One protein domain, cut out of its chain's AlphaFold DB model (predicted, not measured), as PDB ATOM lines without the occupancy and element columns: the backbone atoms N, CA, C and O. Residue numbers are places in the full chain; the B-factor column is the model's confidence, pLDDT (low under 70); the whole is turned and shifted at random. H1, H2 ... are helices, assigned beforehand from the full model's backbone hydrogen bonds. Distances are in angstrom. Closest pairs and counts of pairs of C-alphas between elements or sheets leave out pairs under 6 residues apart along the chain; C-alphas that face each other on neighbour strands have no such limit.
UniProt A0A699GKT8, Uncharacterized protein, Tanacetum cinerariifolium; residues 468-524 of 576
ATOM      1  N   LYS A 468    -136.416 478.055 -41.267       91.88
ATOM      2  CA  LYS A 468    -136.295 477.161 -40.108       91.88
ATOM      3  C   LYS A 468    -135.104 477.557 -39.228       91.88
ATOM      4  O   LYS A 468    -135.251 477.583 -38.005       91.88
ATOM      5  N   ASN A 469    -133.976 477.925 -39.832       91.81
ATOM      6  CA  ASN A 469    -132.791 478.390 -39.113       91.81
ATOM      7  C   ASN A 469    -133.054 479.704 -38.365       91.81
ATOM      8  O   ASN A 469    -132.691 479.810 -37.195       91.81
ATOM      9  N   GLN A 470    -133.765 480.663 -38.968       90.56
ATOM     10  CA  GLN A 470    -134.156 481.901 -38.282       90.56
ATOM     11  C   GLN A 470    -135.022 481.636 -37.045       90.56
ATOM     12  O   GLN A 470    -134.755 482.186 -35.978       90.56
ATOM     13  N   LYS A 471    -136.002 480.724 -37.133       91.62
ATOM     14  CA  LYS A 471    -136.797 480.318 -35.959       91.62
ATOM     15  C   LYS A 471    -135.929 479.729 -34.844       91.62
ATOM     16  O   LYS A 471    -136.183 480.003 -33.672       91.62
ATOM     17  N   GLY A 472    -134.907 478.948 -35.201       93.69
ATOM     18  CA  GLY A 472    -133.924 478.424 -34.250       93.69
ATOM     19  C   GLY A 472    -133.157 479.537 -33.533       93.69
ATOM     20  O   GLY A 472    -133.083 479.536 -32.305       93.69
ATOM     21  N   ILE A 473    -132.673 480.530 -34.283       91.56
ATOM     22  CA  ILE A 473    -131.945 481.688 -33.743       91.56
ATOM     23  C   ILE A 473    -132.833 482.501 -32.791       91.56
ATOM     24  O   ILE A 473    -132.412 482.817 -31.681       91.56
ATOM     25  N   VAL A 474    -134.086 482.778 -33.166       91.56
ATOM     26  CA  VAL A 474    -135.038 483.506 -32.305       91.56
ATOM     27  C   VAL A 474    -135.285 482.763 -30.988       91.56
ATOM     28  O   VAL A 474    -135.347 483.381 -29.923       91.56
ATOM     29  N   HIS A 475    -135.407 481.434 -31.028       93.12
ATOM     30  CA  HIS A 475    -135.548 480.629 -29.815       93.12
ATOM     31  C   HIS A 475    -134.294 480.662 -28.933       93.12
ATOM     32  O   HIS A 475    -134.433 480.778 -27.714       93.12
ATOM     33  N   ALA A 476    -133.099 480.609 -29.527       93.25
ATOM     34  CA  ALA A 476    -131.836 480.716 -28.800       93.25
ATOM     35  C   ALA A 476    -131.697 482.085 -28.110       93.25
ATOM     36  O   ALA A 476    -131.483 482.137 -26.901       93.25
ATOM     37  N   ILE A 477    -131.966 483.183 -28.827       93.56
ATOM     38  CA  ILE A 477    -131.941 484.548 -28.269       93.56
ATOM     39  C   ILE A 477    -132.922 484.681 -27.096       93.56
ATOM     40  O   ILE A 477    -132.580 485.229 -26.048       93.56
ATOM     41  N   LYS A 478    -134.141 484.135 -27.225       95.25
ATOM     42  CA  LYS A 478    -135.126 484.132 -26.129       95.25
ATOM     43  C   LYS A 478    -134.654 483.324 -24.914       95.25
ATOM     44  O   LYS A 478    -134.977 483.693 -23.785       95.25
ATOM     45  N   ALA A 479    -133.934 482.222 -25.118       94.31
ATOM     46  CA  ALA A 479    -133.378 481.427 -24.025       94.31
ATOM     47  C   ALA A 479    -132.240 482.170 -23.307       94.31
ATOM     48  O   ALA A 479    -132.213 482.202 -22.073       94.31
ATOM     49  N   ASP A 480    -131.364 482.832 -24.061       93.62
ATOM     50  CA  ASP A 480    -130.256 483.615 -23.513       93.62
ATOM     51  C   ASP A 480    -130.740 484.846 -22.740       93.62
ATOM     52  O   ASP A 480    -130.250 485.108 -21.639       93.62
ATOM     53  N   ALA A 481    -131.774 485.538 -23.234       94.12
ATOM     54  CA  ALA A 481    -132.410 486.644 -22.514       94.12
ATOM     55  C   ALA A 481    -132.952 486.197 -21.143       94.12
ATOM     56  O   ALA A 481    -132.646 486.812 -20.120       94.12
ATOM     57  N   LYS A 482    -133.667 485.062 -21.083       95.19
ATOM     58  CA  LYS A 482    -134.154 484.492 -19.810       95.19
ATOM     59  C   LYS A 482    -133.013 484.100 -18.873       95.19
ATOM     60  O   LYS A 482    -133.099 484.302 -17.663       95.19
ATOM     61  N   LYS A 483    -131.928 483.536 -19.411       96.00
ATOM     62  CA  LYS A 483    -130.740 483.173 -18.627       96.00
ATOM     63  C   LYS A 483    -130.076 484.413 -18.019       96.00
ATOM     64  O   LYS A 483    -129.654 484.362 -16.862       96.00
ATOM     65  N   TYR A 484    -130.016 485.515 -18.767       94.56
ATOM     66  CA  TYR A 484    -129.504 486.796 -18.287       94.56
ATOM     67  C   TYR A 484    -130.381 487.390 -17.174       94.56
ATOM     68  O   TYR A 484    -129.849 487.768 -16.130       94.56
ATOM     69  N   GLU A 485    -131.709 487.383 -17.326       94.25
ATOM     70  CA  GLU A 485    -132.644 487.836 -16.281       94.25
ATOM     71  C   GLU A 485    -132.488 487.044 -14.976       94.25
ATOM     72  O   GLU A 485    -132.418 487.629 -13.895       94.25
ATOM     73  N   ILE A 486    -132.354 485.715 -15.064       94.25
ATOM     74  CA  ILE A 486    -132.112 484.859 -13.893       94.25
ATOM     75  C   ILE A 486    -130.772 485.203 -13.233       94.25
ATOM     76  O   ILE A 486    -130.679 485.231 -12.005       94.25
ATOM     77  N   LYS A 487    -129.720 485.453 -14.024       95.69
ATOM     78  CA  LYS A 487    -128.402 485.825 -13.495       95.69
ATOM     79  C   LYS A 487    -128.456 487.177 -12.781       95.69
ATOM     80  O   LYS A 487    -127.914 487.289 -11.685       95.69
ATOM     81  N   LYS A 488    -129.163 488.155 -13.354       95.75
ATOM     82  CA  LYS A 488    -129.385 489.469 -12.745       95.75
ATOM     83  C   LYS A 488    -130.156 489.360 -11.427       95.75
ATOM     84  O   LYS A 488    -129.675 489.838 -10.414       95.75
ATOM     85  N   ALA A 489    -131.270 488.625 -11.404       94.75
ATOM     86  CA  ALA A 489    -132.061 488.430 -10.185       94.75
ATOM     87  C   ALA A 489    -131.280 487.727  -9.058       94.75
ATOM     88  O   ALA A 489    -131.498 488.006  -7.880       94.75
ATOM     89  N   LYS A 490    -130.359 486.813  -9.401       93.38
ATOM     90  CA  LYS A 490    -129.446 486.202  -8.422       93.38
ATOM     91  C   LYS A 490    -128.462 487.218  -7.847       93.38
ATOM     92  O   LYS A 490    -128.222 487.174  -6.646       93.38
ATOM     93  N   GLN A 491    -127.916 488.104  -8.679       94.38
ATOM     94  CA  GLN A 491    -127.012 489.154  -8.216       94.38
ATOM     95  C   GLN A 491    -127.747 490.152  -7.315       94.38
ATOM     96  O   GLN A 491    -127.299 490.385  -6.201       94.38
ATOM     97  N   ASP A 492    -128.930 490.614  -7.727       94.31
ATOM     98  CA  ASP A 492    -129.760 491.524  -6.928       94.31
ATOM     99  C   ASP A 492    -130.094 490.926  -5.543       94.31
ATOM    100  O   ASP A 492    -130.147 491.639  -4.541       94.31
ATOM    101  N   LEU A 493    -130.297 489.604  -5.461       92.62
ATOM    102  CA  LEU A 493    -130.509 488.905  -4.190       92.62
ATOM    103  C   LEU A 493    -129.249 488.888  -3.316       92.62
ATOM    104  O   LEU A 493    -129.353 489.082  -2.105       92.62
ATOM    105  N   ILE A 494    -128.083 488.635  -3.915       94.69
ATOM    106  CA  ILE A 494    -126.794 488.646  -3.212       94.69
ATOM    107  C   ILE A 494    -126.507 490.046  -2.675       94.69
ATOM    108  O   ILE A 494    -126.164 490.177  -1.504       94.69
ATOM    109  N   ASP A 495    -126.716 491.081  -3.484       95.12
ATOM    110  CA  ASP A 495    -126.475 492.472  -3.094       95.12
ATOM    111  C   ASP A 495    -127.434 492.915  -1.976       95.12
ATOM    112  O   ASP A 495    -127.052 493.648  -1.065       95.12
ATOM    113  N   LEU A 496    -128.682 492.435  -2.009       94.75
ATOM    114  CA  LEU A 496    -129.696 492.762  -1.008       94.75
ATOM    115  C   LEU A 496    -129.480 492.047   0.333       94.75
ATOM    116  O   LEU A 496    -129.694 492.639   1.393       94.75
ATOM    117  N   VAL A 497    -129.178 490.748   0.291       94.12
ATOM    118  CA  VAL A 497    -129.205 489.864   1.470       94.12
ATOM    119  C   VAL A 497    -127.797 489.613   2.021       94.12
ATOM    120  O   VAL A 497    -127.649 489.257   3.189       94.12
ATOM    121  N   GLY A 498    -126.767 489.856   1.213       97.50
ATOM    122  CA  GLY A 498    -125.382 489.502   1.489       97.50
ATOM    123  C   GLY A 498    -125.071 488.068   1.061       97.50
ATOM    124  O   GLY A 498    -125.884 487.153   1.226       97.50
ATOM    125  N   LEU A 499    -123.863 487.865   0.528       96.12
ATOM    126  CA  LEU A 499    -123.394 486.567   0.037       96.12
ATOM    127  C   LEU A 499    -123.462 485.477   1.124       96.12
ATOM    128  O   LEU A 499    -124.007 484.403   0.871       96.12
ATOM    129  N   ASP A 500    -123.023 485.792   2.347       94.38
ATOM    130  CA  ASP A 500    -123.000 484.858   3.486       94.38
ATOM    131  C   ASP A 500    -124.394 484.320   3.843       94.38
ATOM    132  O   ASP A 500    -124.580 483.150   4.188       94.38
ATOM    133  N   ALA A 501    -125.412 485.176   3.758       93.94
ATOM    134  CA  ALA A 501    -126.782 484.797   4.071       93.94
ATOM    135  C   ALA A 501    -127.406 483.948   2.952       93.94
ATOM    136  O   ALA A 501    -128.136 482.996   3.247       93.94
ATOM    137  N   VAL A 502    -127.079 484.231   1.685       93.12
ATOM    138  CA  VAL A 502    -127.473 483.387   0.546       93.12
ATOM    139  C   VAL A 502    -126.832 482.002   0.651       93.12
ATOM    140  O   VAL A 502    -127.523 480.995   0.473       93.12
ATOM    141  N   GLU A 503    -125.547 481.927   1.003       95.62
ATOM    142  CA  GLU A 503    -124.838 480.660   1.196       95.62
ATOM    143  C   GLU A 503    -125.450 479.841   2.340       95.62
ATOM    144  O   GLU A 503    -125.761 478.659   2.170       95.62
ATOM    145  N   LYS A 504    -125.735 480.481   3.481       96.00
ATOM    146  CA  LYS A 504    -126.415 479.828   4.607       96.00
ATOM    147  C   LYS A 504    -127.789 479.283   4.209       96.00
ATOM    148  O   LYS A 504    -128.112 478.141   4.535       96.00
ATOM    149  N   MET A 505    -128.578 480.061   3.467       94.12
ATOM    150  CA  MET A 505    -129.897 479.640   2.993       94.12
ATOM    151  C   MET A 505    -129.802 478.443   2.035       94.12
ATOM    152  O   MET A 505    -130.620 477.523   2.107       94.12
ATOM    153  N   TYR A 506    -128.784 478.419   1.170       94.75
ATOM    154  CA  TYR A 506    -128.527 477.286   0.285       94.75
ATOM    155  C   TYR A 506    -128.152 476.025   1.074       94.75
ATOM    156  O   TYR A 506    -128.711 474.957   0.831       94.75
ATOM    157  N   MET A 507    -127.274 476.148   2.071       94.31
ATOM    158  CA  MET A 507    -126.888 475.032   2.938       94.31
ATOM    159  C   MET A 507    -128.073 474.463   3.726       94.31
ATOM    160  O   MET A 507    -128.219 473.244   3.837       94.31
ATOM    161  N   ASP A 508    -128.948 475.321   4.248       93.19
ATOM    162  CA  ASP A 508    -130.144 474.885   4.968       93.19
ATOM    163  C   ASP A 508    -131.162 474.217   4.031       93.19
ATOM    164  O   ASP A 508    -131.746 473.191   4.395       93.19
ATOM    165  N   LYS A 509    -131.296 474.700   2.787       94.38
ATOM    166  CA  LYS A 509    -132.094 474.031   1.749       94.38
ATOM    167  C   LYS A 509    -131.553 472.639   1.423       94.38
ATOM    168  O   LYS A 509    -132.319 471.683   1.408       94.38
ATOM    169  N   VAL A 510    -130.241 472.493   1.228       93.88
ATOM    170  CA  VAL A 510    -129.620 471.183   0.959       93.88
ATOM    171  C   VAL A 510    -129.884 470.205   2.108       93.88
ATOM    172  O   VAL A 510    -130.257 469.056   1.868       93.88
ATOM    173  N   LYS A 511    -129.765 470.647   3.369       94.94
ATOM    174  CA  LYS A 511    -130.111 469.812   4.536       94.94
ATOM    175  C   LYS A 511    -131.582 469.398   4.528       94.94
ATOM    176  O   LYS A 511    -131.889 468.243   4.835       94.94
ATOM    177  N   TYR A 512    -132.478 470.318   4.177       91.50
ATOM    178  CA  TYR A 512    -133.911 470.052   4.081       91.50
ATOM    179  C   TYR A 512    -134.243 469.047   2.971       91.50
ATOM    180  O   TYR A 512    -135.000 468.104   3.205       91.50
ATOM    181  N   ASP A 513    -133.629 469.175   1.795       91.50
ATOM    182  CA  ASP A 513    -133.834 468.252   0.675       91.50
ATOM    183  C   ASP A 513    -133.323 466.844   1.018       91.50
ATOM    184  O   ASP A 513    -134.014 465.849   0.788       91.50
ATOM    185  N   VAL A 514    -132.160 466.742   1.674       93.12
ATOM    186  CA  VAL A 514    -131.637 465.470   2.205       93.12
ATOM    187  C   VAL A 514    -132.595 464.860   3.232       93.12
ATOM    188  O   VAL A 514    -132.820 463.647   3.226       93.12
ATOM    189  N   TYR A 515    -133.177 465.673   4.115       93.12
ATOM    190  CA  TYR A 515    -134.192 465.220   5.064       93.12
ATOM    191  C   TYR A 515    -135.452 464.704   4.349       93.12
ATOM    192  O   TYR A 515    -135.919 463.603   4.652       93.12
ATOM    193  N   CYS A 516    -135.955 465.431   3.349       86.31
ATOM    194  CA  CYS A 516    -137.110 465.023   2.551       86.31
ATOM    195  C   CYS A 516    -136.849 463.709   1.807       86.31
ATOM    196  O   CYS A 516    -137.682 462.804   1.860       86.31
ATOM    197  N   LEU A 517    -135.674 463.550   1.191       88.19
ATOM    198  CA  LEU A 517    -135.266 462.299   0.548       88.19
ATOM    199  C   LEU A 517    -135.202 461.140   1.546       88.19
ATOM    200  O   LEU A 517    -135.680 460.050   1.243       88.19
ATOM    201  N   LYS A 518    -134.679 461.355   2.760       87.75
ATOM    202  CA  LYS A 518    -134.680 460.329   3.820       87.75
ATOM    203  C   LYS A 518    -136.095 459.935   4.240       87.75
ATOM    204  O   LYS A 518    -136.355 458.750   4.417       87.75
ATOM    205  N   MET A 519    -137.010 460.893   4.355       76.75
ATOM    206  CA  MET A 519    -138.413 460.633   4.698       76.75
ATOM    207  C   MET A 519    -139.153 459.895   3.576       76.75
ATOM    208  O   MET A 519    -139.901 458.952   3.844       76.75
ATOM    209  N   LEU A 520    -138.916 460.273   2.318       80.75
ATOM    210  CA  LEU A 520    -139.489 459.604   1.148       80.75
ATOM    211  C   LEU A 520    -138.947 458.179   0.997       80.75
ATOM    212  O   LEU A 520    -139.727 457.241   0.835       80.75
ATOM    213  N   ASN A 521    -137.639 457.989   1.160       80.56
ATOM    214  CA  ASN A 521    -137.009 456.669   1.121       80.56
ATOM    215  C   ASN A 521    -137.385 455.812   2.341       80.56
ATOM    216  O   ASN A 521    -137.513 454.595   2.226       80.56
ATOM    217  N   GLY A 522    -137.627 456.435   3.497       74.94
ATOM    218  CA  GLY A 522    -138.172 455.779   4.684       74.94
ATOM    219  C   GLY A 522    -139.597 455.269   4.467       74.94
ATOM    220  O   GLY A 522    -139.910 454.158   4.882       74.94
ATOM    221  N   ARG A 523    -140.440 456.020   3.742       66.81
ATOM    222  CA  ARG A 523    -141.791 455.577   3.342       66.81
ATOM    223  C   ARG A 523    -141.788 454.556   2.202       66.81
ATOM    224  O   ARG A 523    -142.719 453.762   2.105       66.81
ATOM    225  N   ALA A 524    -140.767 454.564   1.343       57.31
ATOM    226  CA  ALA A 524    -140.603 453.570   0.283       57.31
ATOM    227  C   ALA A 524    -140.165 452.197   0.822       57.31
ATOM    228  O   ALA A 524    -140.448 451.177   0.194       57.31
TER     229      ALA A 524
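Overview. This is residues 468 to 524 of the 576 residues of an uncharacterized protein of Tanacetum cinerariifolium (UniProt A0A699GKT8). Two long helices meet near their ends as a wide V, with H1 as the first arm, a tight turn at Gly 498, and H2 as the second arm. The arms open away from this corner, and residues 468 to 489 of H1 and 504 to 524 of H2 stand free. The printed part has 57 residues and is all helix, H1 then H2, with no named strand. It is extended, with a radius of gyration of the C-alphas of 18.3 A, and flat, spanning 50 by 36 by 8 A.

Arrangement. Begin with H1, residues 468 to 497, and pass over the tight link of one residue to H2, residues 499 to 524. Look at Ile 494 and Val 502: their C-alphas, the closest of the two helices, are 6.5 A apart. H1 and H2 are close but not clearly touching, with 2 pairs of C-alphas within 8 A. Their lines are only just about perpendicular, at 71 degrees. In H1 and H2 every O i to N i+4 pair is within hydrogen-bond range.

Along the chain. Find C-alpha 468 at (-136.295, 477.161, -40.108); from there H1 runs 44.0 A to C-alpha 497. H2 starts at C-alpha 499, at (-123.394, 486.567, 0.037), and runs 37.2 A to C-alpha 524 at (-140.603, 453.570, 0.283).

Size, cuts and confidence. The two C-alphas farthest apart, those of Gln 470 and Gly 522, are 50.4 A apart. The printed part has no cut, and pLDDT is under 70 at residues 523 to 524.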